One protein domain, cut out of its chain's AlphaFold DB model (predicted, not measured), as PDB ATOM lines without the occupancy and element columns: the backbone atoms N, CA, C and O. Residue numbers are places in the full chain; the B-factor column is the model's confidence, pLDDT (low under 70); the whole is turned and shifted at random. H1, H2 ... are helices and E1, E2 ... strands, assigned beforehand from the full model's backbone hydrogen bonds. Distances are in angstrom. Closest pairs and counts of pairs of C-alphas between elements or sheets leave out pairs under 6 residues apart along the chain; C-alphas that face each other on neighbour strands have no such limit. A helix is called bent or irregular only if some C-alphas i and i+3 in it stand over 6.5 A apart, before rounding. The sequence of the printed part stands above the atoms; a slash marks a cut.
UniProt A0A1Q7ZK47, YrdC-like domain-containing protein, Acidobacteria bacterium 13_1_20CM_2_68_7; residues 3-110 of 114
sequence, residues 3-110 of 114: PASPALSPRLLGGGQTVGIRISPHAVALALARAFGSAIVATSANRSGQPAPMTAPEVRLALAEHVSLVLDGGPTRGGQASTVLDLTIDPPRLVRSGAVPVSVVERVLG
ATOM      1  N   PRO A   3     192.422 173.055 120.136       97.25
ATOM      2  CA  PRO A   3     191.925 171.950 120.948       97.25
ATOM      3  C   PRO A   3     191.329 170.867 120.043       97.25
ATOM      4  O   PRO A   3     190.579 171.167 119.110       97.25
ATOM      5  N   ALA A   4     191.697 169.611 120.277       96.44
ATOM      6  CA  ALA A   4     191.153 168.499 119.514       96.44
ATOM      7  C   ALA A   4     189.704 168.216 119.934       96.44
ATOM      8  O   ALA A   4     189.387 168.173 121.121       96.44
ATOM      9  N   SER A   5     188.824 167.981 118.956       95.06
ATOM     10  CA  SER A   5     187.483 167.463 119.239       95.06
ATOM     11  C   SER A   5     187.580 166.053 119.840       95.06
ATOM     12  O   SER A   5     188.354 165.248 119.315       95.06
ATOM     13  N   PRO A   6     186.758 165.696 120.847       93.75
ATOM     14  CA  PRO A   6     186.674 164.327 121.365       93.75
ATOM     15  C   PRO A   6     186.306 163.279 120.304       93.75
ATOM     16  O   PRO A   6     186.564 162.096 120.492       93.75
ATOM     17  N   ALA A   7     185.713 163.705 119.183       93.56
ATOM     18  CA  ALA A   7     185.384 162.830 118.059       93.56
ATOM     19  C   ALA A   7     186.603 162.449 117.193       93.56
ATOM     20  O   ALA A   7     186.493 161.575 116.332       93.56
ATOM     21  N   LEU A   8     187.761 163.102 117.368       92.75
ATOM     22  CA  LEU A   8     188.977 162.758 116.633       92.75
ATOM     23  C   LEU A   8     189.620 161.492 117.199       92.75
ATOM     24  O   LEU A   8     189.743 161.315 118.408       92.75
ATOM     25  N   SER A   9     190.120 160.637 116.306       92.31
ATOM     26  CA  SER A   9     190.902 159.469 116.710       92.31
ATOM     27  C   SER A   9     192.154 159.897 117.492       92.31
ATOM     28  O   SER A   9     192.932 160.707 116.974       92.31
ATOM     29  N   PRO A  10     192.434 159.308 118.673       91.62
ATOM     30  CA  PRO A  10     193.635 159.616 119.457       91.62
ATOM     31  C   PRO A  10     194.947 159.404 118.688       91.62
ATOM     32  O   PRO A  10     195.951 160.057 118.968       91.62
ATOM     33  N   ARG A  11     194.935 158.533 117.665       91.56
ATOM     34  CA  ARG A  11     196.090 158.275 116.786       91.56
ATOM     35  C   ARG A  11     196.551 159.520 116.021       91.56
ATOM     36  O   ARG A  11     197.699 159.571 115.600       91.56
ATOM     37  N   LEU A  12     195.678 160.514 115.851       90.69
ATOM     38  CA  LEU A  12     195.983 161.762 115.148       90.69
ATOM     39  C   LEU A  12     196.669 162.805 116.034       90.69
ATOM     40  O   LEU A  12     197.194 163.787 115.515       90.69
ATOM     41  N   LEU A  13     196.651 162.616 117.354       91.62
ATOM     42  CA  LEU A  13     197.058 163.643 118.313       91.62
ATOM     43  C   LEU A  13     198.516 163.508 118.763       91.62
ATOM     44  O   LEU A  13     199.010 164.365 119.491       91.62
ATOM     45  N   GLY A  14     199.205 162.429 118.374       85.50
ATOM     46  CA  GLY A  14     200.604 162.201 118.755       85.50
ATOM     47  C   GLY A  14     200.831 162.178 120.273       85.50
ATOM     48  O   GLY A  14     201.891 162.586 120.731       85.50
ATOM     49  N   GLY A  15     199.824 161.760 121.049       86.31
ATOM     50  CA  GLY A  15     199.849 161.762 122.518       86.31
ATOM     51  C   GLY A  15     199.435 163.083 123.180       86.31
ATOM     52  O   GLY A  15     199.366 163.144 124.403       86.31
ATOM     53  N   GLY A  16     199.142 164.130 122.402       91.00
ATOM     54  CA  GLY A  16     198.646 165.412 122.901       91.00
ATOM     55  C   GLY A  16     197.118 165.526 122.934       91.00
ATOM     56  O   GLY A  16     196.385 164.574 122.677       91.00
ATOM     57  N   GLN A  17     196.637 166.738 123.217       94.50
ATOM     58  CA  GLN A  17     195.209 167.108 123.209       94.50
ATOM     59  C   GLN A  17     194.877 168.154 122.135       94.50
ATOM     60  O   GLN A  17     193.806 168.761 122.138       94.50
ATOM     61  N   THR A  18     195.812 168.400 121.220       96.38
ATOM     62  CA  THR A  18     195.692 169.442 120.203       96.38
ATOM     63  C   THR A  18     195.868 168.865 118.808       96.38
ATOM     64  O   THR A  18     196.498 167.829 118.610       96.38
ATOM     65  N   VAL A  19     195.292 169.549 117.821       96.38
ATOM     66  CA  VAL A  19     195.359 169.164 116.410       96.38
ATOM     67  C   VAL A  19     195.853 170.332 115.554       96.38
ATOM     68  O   VAL A  19     195.517 171.500 115.779       96.38
ATOM     69  N   GLY A  20     196.699 170.022 114.572       95.25
ATOM     70  CA  GLY A  20     197.118 170.963 113.536       95.25
ATOM     71  C   GLY A  20     196.142 170.937 112.362       95.25
ATOM     72  O   GLY A  20     195.901 169.880 111.787       95.25
ATOM     73  N   ILE A  21     195.606 172.097 111.984       95.31
ATOM     74  CA  ILE A  21     194.702 172.247 110.836       95.31
ATOM     75  C   ILE A  21     195.325 173.240 109.857       95.31
ATOM     76  O   ILE A  21     195.906 174.245 110.268       95.31
ATOM     77  N   ARG A  22     195.210 172.957 108.558       95.19
ATOM     78  CA  ARG A  22     195.585 173.879 107.481       95.19
ATOM     79  C   ARG A  22     194.615 173.763 106.316       95.19
ATOM     80  O   ARG A  22     194.096 172.684 106.049       95.19
ATOM     81  N   ILE A  23     194.464 174.852 105.573       95.12
ATOM     82  CA  ILE A  23     193.809 174.858 104.264       95.12
ATOM     83  C   ILE A  23     194.910 175.062 103.226       95.12
ATOM     84  O   ILE A  23     195.647 176.045 103.285       95.12
ATOM     85  N   SER A  24     195.076 174.102 102.314       92.31
ATOM     86  CA  SER A  24     196.111 174.197 101.281       92.31
ATOM     87  C   SER A  24     195.702 175.209 100.206       92.31
ATOM     88  O   SER A  24     194.594 175.093  99.680       92.31
ATOM     89  N   PRO A  25     196.583 176.146  99.809       92.19
ATOM     90  CA  PRO A  25     196.334 177.022  98.666       92.19
ATOM     91  C   PRO A  25     196.554 176.308  97.320       92.19
ATOM     92  O   PRO A  25     196.365 176.910  96.266       92.19
ATOM     93  N   HIS A  26     197.006 175.048  97.323       93.19
ATOM     94  CA  HIS A  26     197.238 174.284  96.100       93.19
ATOM     95  C   HIS A  26     195.915 173.754  95.538       93.19
ATOM     96  O   HIS A  26     195.247 172.953  96.194       93.19
ATOM     97  N   ALA A  27     195.575 174.138  94.303       94.75
ATOM     98  CA  ALA A  27     194.290 173.818  93.675       94.75
ATOM     99  C   ALA A  27     193.979 172.311  93.688       94.75
ATOM    100  O   ALA A  27     192.895 171.922  94.109       94.75
ATOM    101  N   VAL A  28     194.951 171.462  93.328       95.62
ATOM    102  CA  VAL A  28     194.783 169.994  93.339       95.62
ATOM    103  C   VAL A  28     194.509 169.446  94.746       95.62
ATOM    104  O   VAL A  28     193.585 168.661  94.924       95.62
ATOM    105  N   ALA A  29     195.254 169.883  95.767       94.44
ATOM    106  CA  ALA A  29     195.057 169.411  97.139       94.44
ATOM    107  C   ALA A  29     193.710 169.874  97.714       94.44
ATOM    108  O   ALA A  29     193.037 169.115  98.410       94.44
ATOM    109  N   LEU A  30     193.300 171.109  97.404       95.25
ATOM    110  CA  LEU A  30     191.997 171.636  97.798       95.25
ATOM    111  C   LEU A  30     190.853 170.894  97.094       95.25
ATOM    112  O   LEU A  30     189.866 170.547  97.738       95.25
ATOM    113  N   ALA A  31     190.987 170.632  95.793       96.50
ATOM    114  CA  ALA A  31     190.014 169.867  95.018       96.50
ATOM    115  C   ALA A  31     189.888 168.429  95.536       96.50
ATOM    116  O   ALA A  31     188.771 167.949  95.701       96.50
ATOM    117  N   LEU A  32     191.007 167.781  95.878       96.44
ATOM    118  CA  LEU A  32     191.016 166.449  96.482       96.44
ATOM    119  C   LEU A  32     190.267 166.426  97.820       96.44
ATOM    120  O   LEU A  32     189.401 165.582  98.013       96.44
ATOM    121  N   ALA A  33     190.551 167.370  98.723       96.44
ATOM    122  CA  ALA A  33     189.852 167.458 100.007       96.44
ATOM    123  C   ALA A  33     188.342 167.699  99.830       96.44
ATOM    124  O   ALA A  33     187.531 167.088 100.523       96.44
ATOM    125  N   ARG A  34     187.953 168.545  98.866       96.44
ATOM    126  CA  ARG A  34     186.541 168.787  98.532       96.44
ATOM    127  C   ARG A  34     185.860 167.546  97.964       96.44
ATOM    128  O   ARG A  34     184.765 167.224  98.405       96.44
ATOM    129  N   ALA A  35     186.502 166.855  97.025       97.44
ATOM    130  CA  ALA A  35     185.974 165.633  96.423       97.44
ATOM    131  C   ALA A  35     185.859 164.489  97.444       97.44
ATOM    132  O   ALA A  35     184.911 163.715  97.389       97.44
ATOM    133  N   PHE A  36     186.791 164.411  98.398       97.12
ATOM    134  CA  PHE A  36     186.732 163.454  99.503       97.12
ATOM    135  C   PHE A  36     185.609 163.766 100.507       97.12
ATOM    136  O   PHE A  36     185.132 162.868 101.194       97.12
ATOM    137  N   GLY A  37     185.176 165.028 100.608       97.06
ATOM    138  CA  GLY A  37     184.078 165.448 101.484       97.06
ATOM    139  C   GLY A  37     184.428 165.486 102.976       97.06
ATOM    140  O   GLY A  37     183.542 165.650 103.809       97.06
ATOM    141  N   SER A  38     185.707 165.337 103.334       93.44
ATOM    142  CA  SER A  38     186.179 165.345 104.722       93.44
ATOM    143  C   SER A  38     187.632 165.831 104.825       93.44
ATOM    144  O   SER A  38     188.288 166.139 103.826       93.44
ATOM    145  N   ALA A  39     188.147 165.933 106.048       92.62
ATOM    146  CA  ALA A  39     189.533 166.297 106.301       92.62
ATOM    147  C   ALA A  39     190.490 165.172 105.878       92.62
ATOM    148  O   ALA A  39     190.251 163.995 106.147       92.62
ATOM    149  N   ILE A  40     191.613 165.551 105.266       95.12
ATOM    150  CA  ILE A  40     192.693 164.631 104.903       95.12
ATOM    151  C   ILE A  40     193.849 164.832 105.877       95.12
ATOM    152  O   ILE A  40     194.397 165.930 105.998       95.12
ATOM    153  N   VAL A  41     194.237 163.753 106.549       94.06
ATOM    154  CA  VAL A  41     195.440 163.718 107.383       94.06
ATOM    155  C   VAL A  41     196.640 163.516 106.465       94.06
ATOM    156  O   VAL A  41     196.667 162.575 105.678       94.06
ATOM    157  N   ALA A  42     197.632 164.402 106.551       92.38
ATOM    158  CA  ALA A  42     198.812 164.330 105.700       92.38
ATOM    159  C   ALA A  42     200.074 164.816 106.418       92.38
ATOM    160  O   ALA A  42     200.068 165.855 107.084       92.38
ATOM    161  N   THR A  43     201.172 164.097 106.196       89.94
ATOM    162  CA  THR A  43     202.547 164.529 106.474       89.94
ATOM    163  C   THR A  43     203.254 164.854 105.157       89.94
ATOM    164  O   THR A  43     202.644 164.822 104.086       89.94
ATOM    165  N   SER A  44     204.536 165.207 105.206       89.88
ATOM    166  CA  SER A  44     205.348 165.234 103.992       89.88
ATOM    167  C   SER A  44     205.483 163.810 103.425       89.88
ATOM    168  O   SER A  44     205.566 162.841 104.183       89.88
ATOM    169  N   ALA A  45     205.426 163.682 102.096       93.00
ATOM    170  CA  ALA A  45     205.374 162.401 101.385       93.00
ATOM    171  C   ALA A  45     206.769 161.770 101.229       93.00
ATOM    172  O   ALA A  45     207.217 161.473 100.127       93.00
ATOM    173  N   ASN A  46     207.477 161.602 102.341       92.56
ATOM    174  CA  ASN A  46     208.827 161.055 102.394       92.56
ATOM    175  C   ASN A  46     208.966 160.055 103.537       92.56
ATOM    176  O   ASN A  46     208.198 160.064 104.500       92.56
ATOM    177  N   ARG A  47     210.011 159.231 103.461       91.75
ATOM    178  CA  ARG A  47     210.450 158.425 104.602       91.75
ATOM    179  C   ARG A  47     210.957 159.344 105.711       91.75
ATOM    180  O   ARG A  47     211.595 160.363 105.434       91.75
ATOM    181  N   SER A  48     210.689 158.984 106.963       90.12
ATOM    182  CA  SER A  48     211.119 159.765 108.127       90.12
ATOM    183  C   SER A  48     212.615 160.088 108.072       90.12
ATOM    184  O   SER A  48     213.436 159.216 107.792       90.12
ATOM    185  N   GLY A  49     212.959 161.355 108.310       89.69
ATOM    186  CA  GLY A  49     214.335 161.859 108.251       89.69
ATOM    187  C   GLY A  49     214.853 162.202 106.848       89.69
ATOM    188  O   GLY A  49     215.899 162.830 106.742       89.69
ATOM    189  N   GLN A  50     214.134 161.841 105.781       91.69
ATOM    190  CA  GLN A  50     214.515 162.189 104.408       91.69
ATOM    191  C   GLN A  50     213.959 163.560 103.985       91.69
ATOM    192  O   GLN A  50     212.967 164.021 104.560       91.69
ATOM    193  N   PRO A  51     214.555 164.213 102.969       90.44
ATOM    194  CA  PRO A  51     213.998 165.426 102.380       90.44
ATOM    195  C   PRO A  51     212.579 165.207 101.839       90.44
ATOM    196  O   PRO A  51     212.243 164.130 101.343       90.44
ATOM    197  N   ALA A  52     211.742 166.240 101.923       91.75
ATOM    198  CA  ALA A  52     210.405 166.199 101.344       91.75
ATOM    199  C   ALA A  52     210.491 166.312  99.809       91.75
ATOM    200  O   ALA A  52     211.132 167.249  99.325       91.75
ATOM    201  N   PRO A  53     209.840 165.418  99.041       93.31
ATOM    202  CA  PRO A  53     209.806 165.523  97.591       93.31
ATOM    203  C   PRO A  53     208.970 166.726  97.154       93.31
ATOM    204  O   PRO A  53     207.994 167.109  97.806       93.31
ATOM    205  N   MET A  54     209.342 167.295  96.017       94.00
ATOM    206  CA  MET A  54     208.670 168.415  95.372       94.00
ATOM    207  C   MET A  54     207.947 168.006  94.089       94.00
ATOM    208  O   MET A  54     207.117 168.779  93.614       94.00
ATOM    209  N   THR A  55     208.223 166.816  93.546       95.25
ATOM    210  CA  THR A  55     207.608 166.304  92.311       95.25
ATOM    211  C   THR A  55     207.037 164.892  92.481       95.25
ATOM    212  O   THR A  55     207.458 164.130  93.351       95.25
ATOM    213  N   ALA A  56     206.083 164.505  91.629       96.06
ATOM    214  CA  ALA A  56     205.527 163.150  91.650       96.06
ATOM    215  C   ALA A  56     206.572 162.046  91.364       96.06
ATOM    216  O   ALA A  56     206.528 161.022  92.051       96.06
ATOM    217  N   PRO A  57     207.536 162.212  90.431       96.12
ATOM    218  CA  PRO A  57     208.645 161.268  90.282       96.12
ATOM    219  C   PRO A  57     209.474 161.089  91.560       96.12
ATOM    220  O   PRO A  57     209.775 159.957  91.932       96.12
ATOM    221  N   GLU A  58     209.782 162.171  92.281       95.81
ATOM    222  CA  GLU A  58     210.499 162.088  93.561       95.81
ATOM    223  C   GLU A  58     209.674 161.366  94.633       95.81
ATOM    224  O   GLU A  58     210.225 160.571  95.387       95.81
ATOM    225  N   VAL A  59     208.351 161.579  94.679       95.88
ATOM    226  CA  VAL A  59     207.451 160.821  95.567       95.88
ATOM    227  C   VAL A  59     207.502 159.327  95.241       95.88
ATOM    228  O   VAL A  59     207.635 158.509  96.153       95.88
ATOM    229  N   ARG A  60     207.425 158.954  93.954       94.38
ATOM    230  CA  ARG A  60     207.512 157.546  93.523       94.38
ATOM    231  C   ARG A  60     208.849 156.926  93.908       94.38
ATOM    232  O   ARG A  60     208.862 155.788  94.351       94.38
ATOM    233  N   LEU A  61     209.950 157.663  93.788       93.75
ATOM    234  CA  LEU A  61     211.264 157.178  94.207       93.75
ATOM    235  C   LEU A  61     211.360 157.036  95.735       93.75
ATOM    236  O   LEU A  61     211.899 156.053  96.234       93.75
ATOM    237  N   ALA A  62     210.831 158.009  96.482       93.19
ATOM    238  CA  ALA A  62     210.939 158.057  97.936       93.19
ATOM    239  C   ALA A  62     210.067 157.010  98.645       93.19
ATOM    240  O   ALA A  62     210.465 156.492  99.691       93.19
ATOM    241  N   LEU A  63     208.875 156.733  98.110       93.50
ATOM    242  CA  LEU A  63     207.887 155.853  98.740       93.50
ATOM    243  C   LEU A  63     207.691 154.530  97.991       93.50
ATOM    244  O   LEU A  63     207.270 153.564  98.619       93.50
ATOM    245  N   ALA A  64     208.040 154.449  96.705       86.19
ATOM    246  CA  ALA A  64     207.944 153.243  95.881       86.19
ATOM    247  C   ALA A  64     206.611 152.498  96.094       86.19
ATOM    248  O   ALA A  64     205.538 153.076  95.931       86.19
ATOM    249  N   GLU A  65     206.680 151.232  96.500       88.75
ATOM    250  CA  GLU A  65     205.537 150.346  96.746       88.75
ATOM    251  C   GLU A  65     204.772 150.613  98.058       88.75
ATOM    252  O   GLU A  65     203.741 149.994  98.305       88.75
ATOM    253  N   HIS A  66     205.219 151.558  98.895       91.06
ATOM    254  CA  HIS A  66     204.560 151.896 100.167       91.06
ATOM    255  C   HIS A  66     203.296 152.752  99.989       91.06
ATOM    256  O   HIS A  66     202.625 153.072 100.971       91.06
ATOM    257  N   VAL A  67     202.974 153.159  98.757       93.31
ATOM    258  CA  VAL A  67     201.782 153.950  98.435       93.31
ATOM    259  C   VAL A  67     201.019 153.331  97.272       93.31
ATOM    260  O   VAL A  67     201.590 152.977  96.246       93.31
ATOM    261  N   SER A  68     199.697 153.244  97.410       94.81
ATOM    262  CA  SER A  68     198.824 152.694  96.363       94.81
ATOM    263  C   SER A  68     198.610 153.655  95.193       94.81
ATOM    264  O   SER A  68     198.232 153.233  94.105       94.81
ATOM    265  N   LEU A  69     198.803 154.959  95.415       94.75
ATOM    266  CA  LEU A  69     198.536 155.995  94.426       94.75
ATOM    267  C   LEU A  69     199.467 157.191  94.631       94.75
ATOM    268  O   LEU A  69     199.690 157.636  95.756       94.75
ATOM    269  N   VAL A  70     199.936 157.755  93.519       95.38
ATOM    270  CA  VAL A  70     200.583 159.068  93.476       95.38
ATOM    271  C   VAL A  70     199.778 159.956  92.538       95.38
ATOM    272  O   VAL A  70     199.688 159.674  91.342       95.38
ATOM    273  N   LEU A  71     199.190 161.016  93.091       94.81
ATOM    274  CA  LEU A  71     198.486 162.038  92.322       94.81
ATOM    275  C   LEU A  71     199.490 163.094  91.854       94.81
ATOM    276  O   LEU A  71     200.042 163.828  92.674       94.81
ATOM    277  N   ASP A  72     199.722 163.165  90.546       95.69
ATOM    278  CA  ASP A  72     200.613 164.166  89.963       95.69
ATOM    279  C   ASP A  72     199.885 165.504  89.794       95.69
ATOM    280  O   ASP A  72     198.972 165.641  88.981       95.69
ATOM    281  N   GLY A  73     200.269 166.482  90.613       94.38
ATOM    282  CA  GLY A  73     199.768 167.856  90.563       94.38
ATOM    283  C   GLY A  73     200.781 168.855  90.006       94.38
ATOM    284  O   GLY A  73     200.575 170.055  90.182       94.38
ATOM    285  N   GLY A  74     201.866 168.377  89.388       95.19
ATOM    286  CA  GLY A  74     203.021 169.186  89.015       95.19
ATOM    287  C   GLY A  74     203.971 169.476  90.188       95.19
ATOM    288  O   GLY A  74     203.733 169.047  91.322       95.19
ATOM    289  N   PRO A  75     205.081 170.191  89.929       94.38
ATOM    290  CA  PRO A  75     206.038 170.555  90.964       94.38
ATOM    291  C   PRO A  75     205.414 171.514  91.983       94.38
ATOM    292  O   PRO A  75     204.749 172.492  91.631       94.38
ATOM    293  N   THR A  76     205.669 171.272  93.267       92.12
ATOM    294  CA  THR A  76     205.330 172.254  94.303       92.12
ATOM    295  C   THR A  76     206.178 173.516  94.129       92.12
ATOM    296  O   THR A  76     207.286 173.465  93.602       92.12
ATOM    297  N   ARG A  77     205.706 174.658  94.646       85.62
ATOM    298  CA  ARG A  77     206.491 175.910  94.659       85.62
ATOM    299  C   ARG A  77     207.797 175.816  95.467       85.62
ATOM    300  O   ARG A  77     208.581 176.759  95.448       85.62
ATOM    301  N   GLY A  78     208.013 174.713  96.188       78.38
ATOM    302  CA  GLY A  78     209.129 174.543  97.104       78.38
ATOM    303  C   GLY A  78     209.074 175.518  98.282       78.38
ATOM    304  O   GLY A  78     208.039 176.118  98.586       78.38
ATOM    305  N   GLY A  79     210.215 175.663  98.951       84.62
ATOM    306  CA  GLY A  79     210.387 176.566 100.084       84.62
ATOM    307  C   GLY A  79     210.121 175.918 101.441       84.62
ATOM    308  O   GLY A  79     210.139 174.699 101.605       84.62
ATOM    309  N   GLN A  80     209.933 176.769 102.447       89.38
ATOM    310  CA  GLN A  80     209.772 176.328 103.827       89.38
ATOM    311  C   GLN A  80     208.424 175.632 104.040       89.38
ATOM    312  O   GLN A  80     207.424 175.932 103.385       89.38
ATOM    313  N   ALA A  81     208.379 174.731 105.021       91.19
ATOM    314  CA  ALA A  81     207.132 174.127 105.470       91.19
ATOM    315  C   ALA A  81     206.143 175.188 105.992       91.19
ATOM    316  O   ALA A  81     206.487 176.348 106.209       91.19
ATOM    317  N   SER A  82     204.892 174.792 106.233       93.44
ATOM    318  CA  SER A  82     203.883 175.698 106.792       93.44
ATOM    319  C   SER A  82     204.324 176.270 108.143       93.44
ATOM    320  O   SER A  82     204.799 175.521 109.004       93.44
ATOM    321  N   THR A  83     204.085 177.564 108.341       96.62
ATOM    322  CA  THR A  83     204.142 178.209 109.657       96.62
ATOM    323  C   THR A  83     203.065 177.612 110.553       96.62
ATOM    324  O   THR A  83     201.929 177.422 110.113       96.62
ATOM    325  N   VAL A  84     203.413 177.285 111.795       97.31
ATOM    326  CA  VAL A  84     202.498 176.669 112.761       97.31
ATOM    327  C   VAL A  84     202.418 177.550 113.994       97.31
ATOM    328  O   VAL A  84     203.433 177.828 114.628       97.31
ATOM    329  N   LEU A  85     201.199 177.949 114.340       97.75
ATOM    330  CA  LEU A  85     200.883 178.682 115.561       97.75
ATOM    331  C   LEU A  85     200.143 177.774 116.522       97.75
ATOM    332  O   LEU A  85     199.328 176.963 116.089       97.75
ATOM    333  N   ASP A  86     200.378 177.941 117.808       97.44
ATOM    334  CA  ASP A  86     199.553 177.424 118.877       97.44
ATOM    335  C   ASP A  86     198.538 178.489 119.291       97.44
ATOM    336  O   ASP A  86     198.914 179.565 119.752       97.44
ATOM    337  N   LEU A  87     197.258 178.192 119.063       96.69
ATOM    338  CA  LEU A  87     196.135 179.069 119.387       96.69
ATOM    339  C   LEU A  87     195.393 178.601 120.646       96.69
ATOM    340  O   LEU A  87     194.322 179.123 120.940       96.69
ATOM    341  N   THR A  88     195.911 177.605 121.375       96.56
ATOM    342  CA  THR A  88     195.296 177.157 122.635       96.56
ATOM    343  C   THR A  88     195.712 178.001 123.834       96.56
ATOM    344  O   THR A  88     195.263 177.734 124.945       96.56
ATOM    345  N   ILE A  89     196.591 178.982 123.630       95.38
ATOM    346  CA  ILE A  89     197.100 179.889 124.658       95.38
ATOM    347  C   ILE A  89     197.021 181.340 124.176       95.38
ATOM    348  O   ILE A  89     196.937 181.594 122.970       95.38
ATOM    349  N   ASP A  90     197.059 182.276 125.124       94.31
ATOM    350  CA  ASP A  90     197.032 183.713 124.861       94.31
ATOM    351  C   ASP A  90     198.211 184.420 125.558       94.31
ATOM    352  O   ASP A  90     198.370 184.251 126.769       94.31
ATOM    353  N   PRO A  91     199.047 185.190 124.835       94.62
ATOM    354  CA  PRO A  91     199.043 185.393 123.380       94.62
ATOM    355  C   PRO A  91     199.388 184.108 122.596       94.62
ATOM    356  O   PRO A  91     200.048 183.220 123.142       94.62
ATOM    357  N   PRO A  92     198.996 183.997 121.309       97.25
ATOM    358  CA  PRO A  92     199.355 182.853 120.474       97.25
ATOM    359  C   PRO A  92     200.861 182.619 120.440       97.25
ATOM    360  O   PRO A  92     201.631 183.578 120.453       97.25
ATOM    361  N   ARG A  93     201.284 181.361 120.322       97.75
ATOM    362  CA  ARG A  93     202.707 180.994 120.286       97.75
ATOM    363  C   ARG A  93     203.130 180.454 118.931       97.75
ATOM    364  O   ARG A  93     202.411 179.673 118.314       97.75
ATOM    365  N   LEU A  94     204.315 180.813 118.466       97.88
ATOM    366  CA  LEU A  94     204.925 180.251 117.275       97.88
ATOM    367  C   LEU A  94     205.504 178.871 117.599       97.88
ATOM    368  O   LEU A  94     206.511 178.737 118.283       97.88
ATOM    369  N   VAL A  95     204.880 177.822 117.067       97.12
ATOM    370  CA  VAL A  95     205.380 176.442 117.197       97.12
ATOM    371  C   VAL A  95     206.474 176.171 116.172       97.12
ATOM    372  O   VAL A  95     207.442 175.470 116.450       97.12
ATOM    373  N   ARG A  96     206.308 176.699 114.956       96.75
ATOM    374  CA  ARG A  96     207.272 176.526 113.870       96.75
ATOM    375  C   ARG A  96     207.213 177.705 112.910       96.75
ATOM    376  O   ARG A  96     206.148 177.990 112.362       96.75
ATOM    377  N   SER A  97     208.360 178.331 112.660       96.75
ATOM    378  CA  SER A  97     208.512 179.294 111.564       96.75
ATOM    379  C   SER A  97     208.441 178.589 110.205       96.75
ATOM    380  O   SER A  97     208.852 177.435 110.077       96.75
ATOM    381  N   GLY A  98     207.896 179.256 109.193       95.38
ATOM    382  CA  GLY A  98     207.682 178.645 107.888       95.38
ATOM    383  C   GLY A  98     207.330 179.646 106.794       95.38
ATOM    384  O   GLY A  98     207.643 180.830 106.887       95.38
ATOM    385  N   ALA A  99     206.640 179.166 105.758       94.19
ATOM    386  CA  ALA A  99     206.331 179.921 104.541       94.19
ATOM    387  C   ALA A  99     205.570 181.243 104.759       94.19
ATOM    388  O   ALA A  99     205.625 182.123 103.903       94.19
ATOM    389  N   VAL A 100     204.848 181.391 105.873       95.31
ATOM    390  CA  VAL A 100     204.177 182.644 106.248       95.31
ATOM    391  C   VAL A 100     204.986 183.321 107.358       95.31
ATOM    392  O   VAL A 100     205.049 182.776 108.464       95.31
ATOM    393  N   PRO A 101     205.584 184.501 107.118       96.31
ATOM    394  CA  PRO A 101     206.333 185.209 108.151       96.31
ATOM    395  C   PRO A 101     205.456 185.535 109.361       96.31
ATOM    396  O   PRO A 101     204.313 185.972 109.205       96.31
ATOM    397  N   VAL A 102     206.002 185.385 110.572       96.94
ATOM    398  CA  VAL A 102     205.270 185.688 111.816       96.94
ATOM    399  C   VAL A 102     204.780 187.139 111.857       96.94
ATOM    400  O   VAL A 102     203.674 187.396 112.307       96.94
ATOM    401  N   SER A 103     205.518 188.075 111.258       97.44
ATOM    402  CA  SER A 103     205.110 189.481 111.155       97.44
ATOM    403  C   SER A 103     203.834 189.694 110.329       97.44
ATOM    404  O   SER A 103     203.061 190.610 110.603       97.44
ATOM    405  N   VAL A 104     203.580 188.851 109.320       97.69
ATOM    406  CA  VAL A 104     202.322 188.877 108.553       97.69
ATOM    407  C   VAL A 104     201.174 188.379 109.424       97.69
ATOM    408  O   VAL A 104     200.097 188.970 109.408       97.69
ATOM    409  N   VAL A 105     201.417 187.332 110.213       96.75
ATOM    410  CA  VAL A 105     200.444 186.805 111.176       96.75
ATOM    411  C   VAL A 105     200.101 187.857 112.229       96.75
ATOM    412  O   VAL A 105     198.928 188.156 112.415       96.75
ATOM    413  N   GLU A 106     201.102 188.445 112.889       97.50
ATOM    414  CA  GLU A 106     200.911 189.467 113.928       97.50
ATOM    415  C   GLU A 106     200.109 190.662 113.402       97.50
ATOM    416  O   GLU A 106     199.211 191.155 114.084       97.50
ATOM    417  N   ARG A 107     200.369 191.082 112.156       97.81
ATOM    418  CA  ARG A 107     199.611 192.148 111.491       97.81
ATOM    419  C   ARG A 107     198.132 191.800 111.331       97.81
ATOM    420  O   ARG A 107     197.291 192.654 111.579       97.81
ATOM    421  N   VAL A 108     197.815 190.574 110.911       96.50
ATOM    422  CA  VAL A 108     196.425 190.116 110.734       96.50
ATOM    423  C   VAL A 108     195.725 189.932 112.081       96.50
ATOM    424  O   VAL A 108     194.550 190.257 112.205       96.50
ATOM    425  N   LEU A 109     196.436 189.430 113.091       94.81
ATOM    426  CA  LEU A 109     195.881 189.222 114.429       94.81
ATOM    427  C   LEU A 109     195.763 190.518 115.245       94.81
ATOM    428  O   LEU A 109     195.069 190.523 116.258       94.81
ATOM    429  N   GLY A 110     196.465 191.588 114.857       96.12
ATOM    430  CA  GLY A 110     196.525 192.842 115.612       96.12
ATOM    431  C   GLY A 110     197.243 192.719 116.962       96.12
ATOM    432  O   GLY A 110     197.061 193.564 117.834       96.12
TER     433      GLY A 110
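AT A GLANCE: This is residues 3 to 110 of the 114 residues of the protein "YrdC-like domain-containing protein" of Acidobacteria bacterium 13_1_20CM_2_68_7 (UniProt A0A1Q7ZK47). Little regular structure: long loops string together three short helices and one small strand hairpin, E1 and E2. H2 lies towards one end of the long axis, the hairpin and H3 towards the other, and H1 off to one side. The 108 printed residues run H1, H2, E1, E2, H3; the class is mostly helix, with 36 residues in named elements. The whole is only just loose, close to compact, with a radius of gyration of the C-alphas of 15.9 A and spans of 44 by 33 by 30 A.

IN THESE COORDINATES: Residues 3 to 26 hold no named element. H1, residues 27 to 36, begins at C-alpha 27 (194.290, 173.818, 93.675) and is 14.1 A long. H2, residues 56 to 66, also 14.1 A, is irregular: C-alphas 62 and 65 are 9.5 A apart. E1 is residues 84 to 86, 6.8 A, and E2 residues 93 to 96, 9.1 A. H3, residues 102 to 109, 10.4 A, ends at C-alpha 109 (195.881, 189.222, 114.429).

HOW THE PARTS SIT: H1 and H2 are apart. Hairpin E1 and E2 is antiparallel at 150 degrees, with N 86 and O 93 within hydrogen-bond range at 2.7 A. The closest C-alphas of E2 and H3, Leu 94 and Val 102, are 7.7 A apart. Every O i to N i+4 pair is within range in H1 and H3, but 5 of 7 in H2.

THE WHOLE: The C-alphas farthest apart, Glu 65 and Gly 110, are 47.4 A apart. The printed part has no cut. The links H1 to H2 and H2 to E1 are long. No printed residue is under 70 in pLDDT.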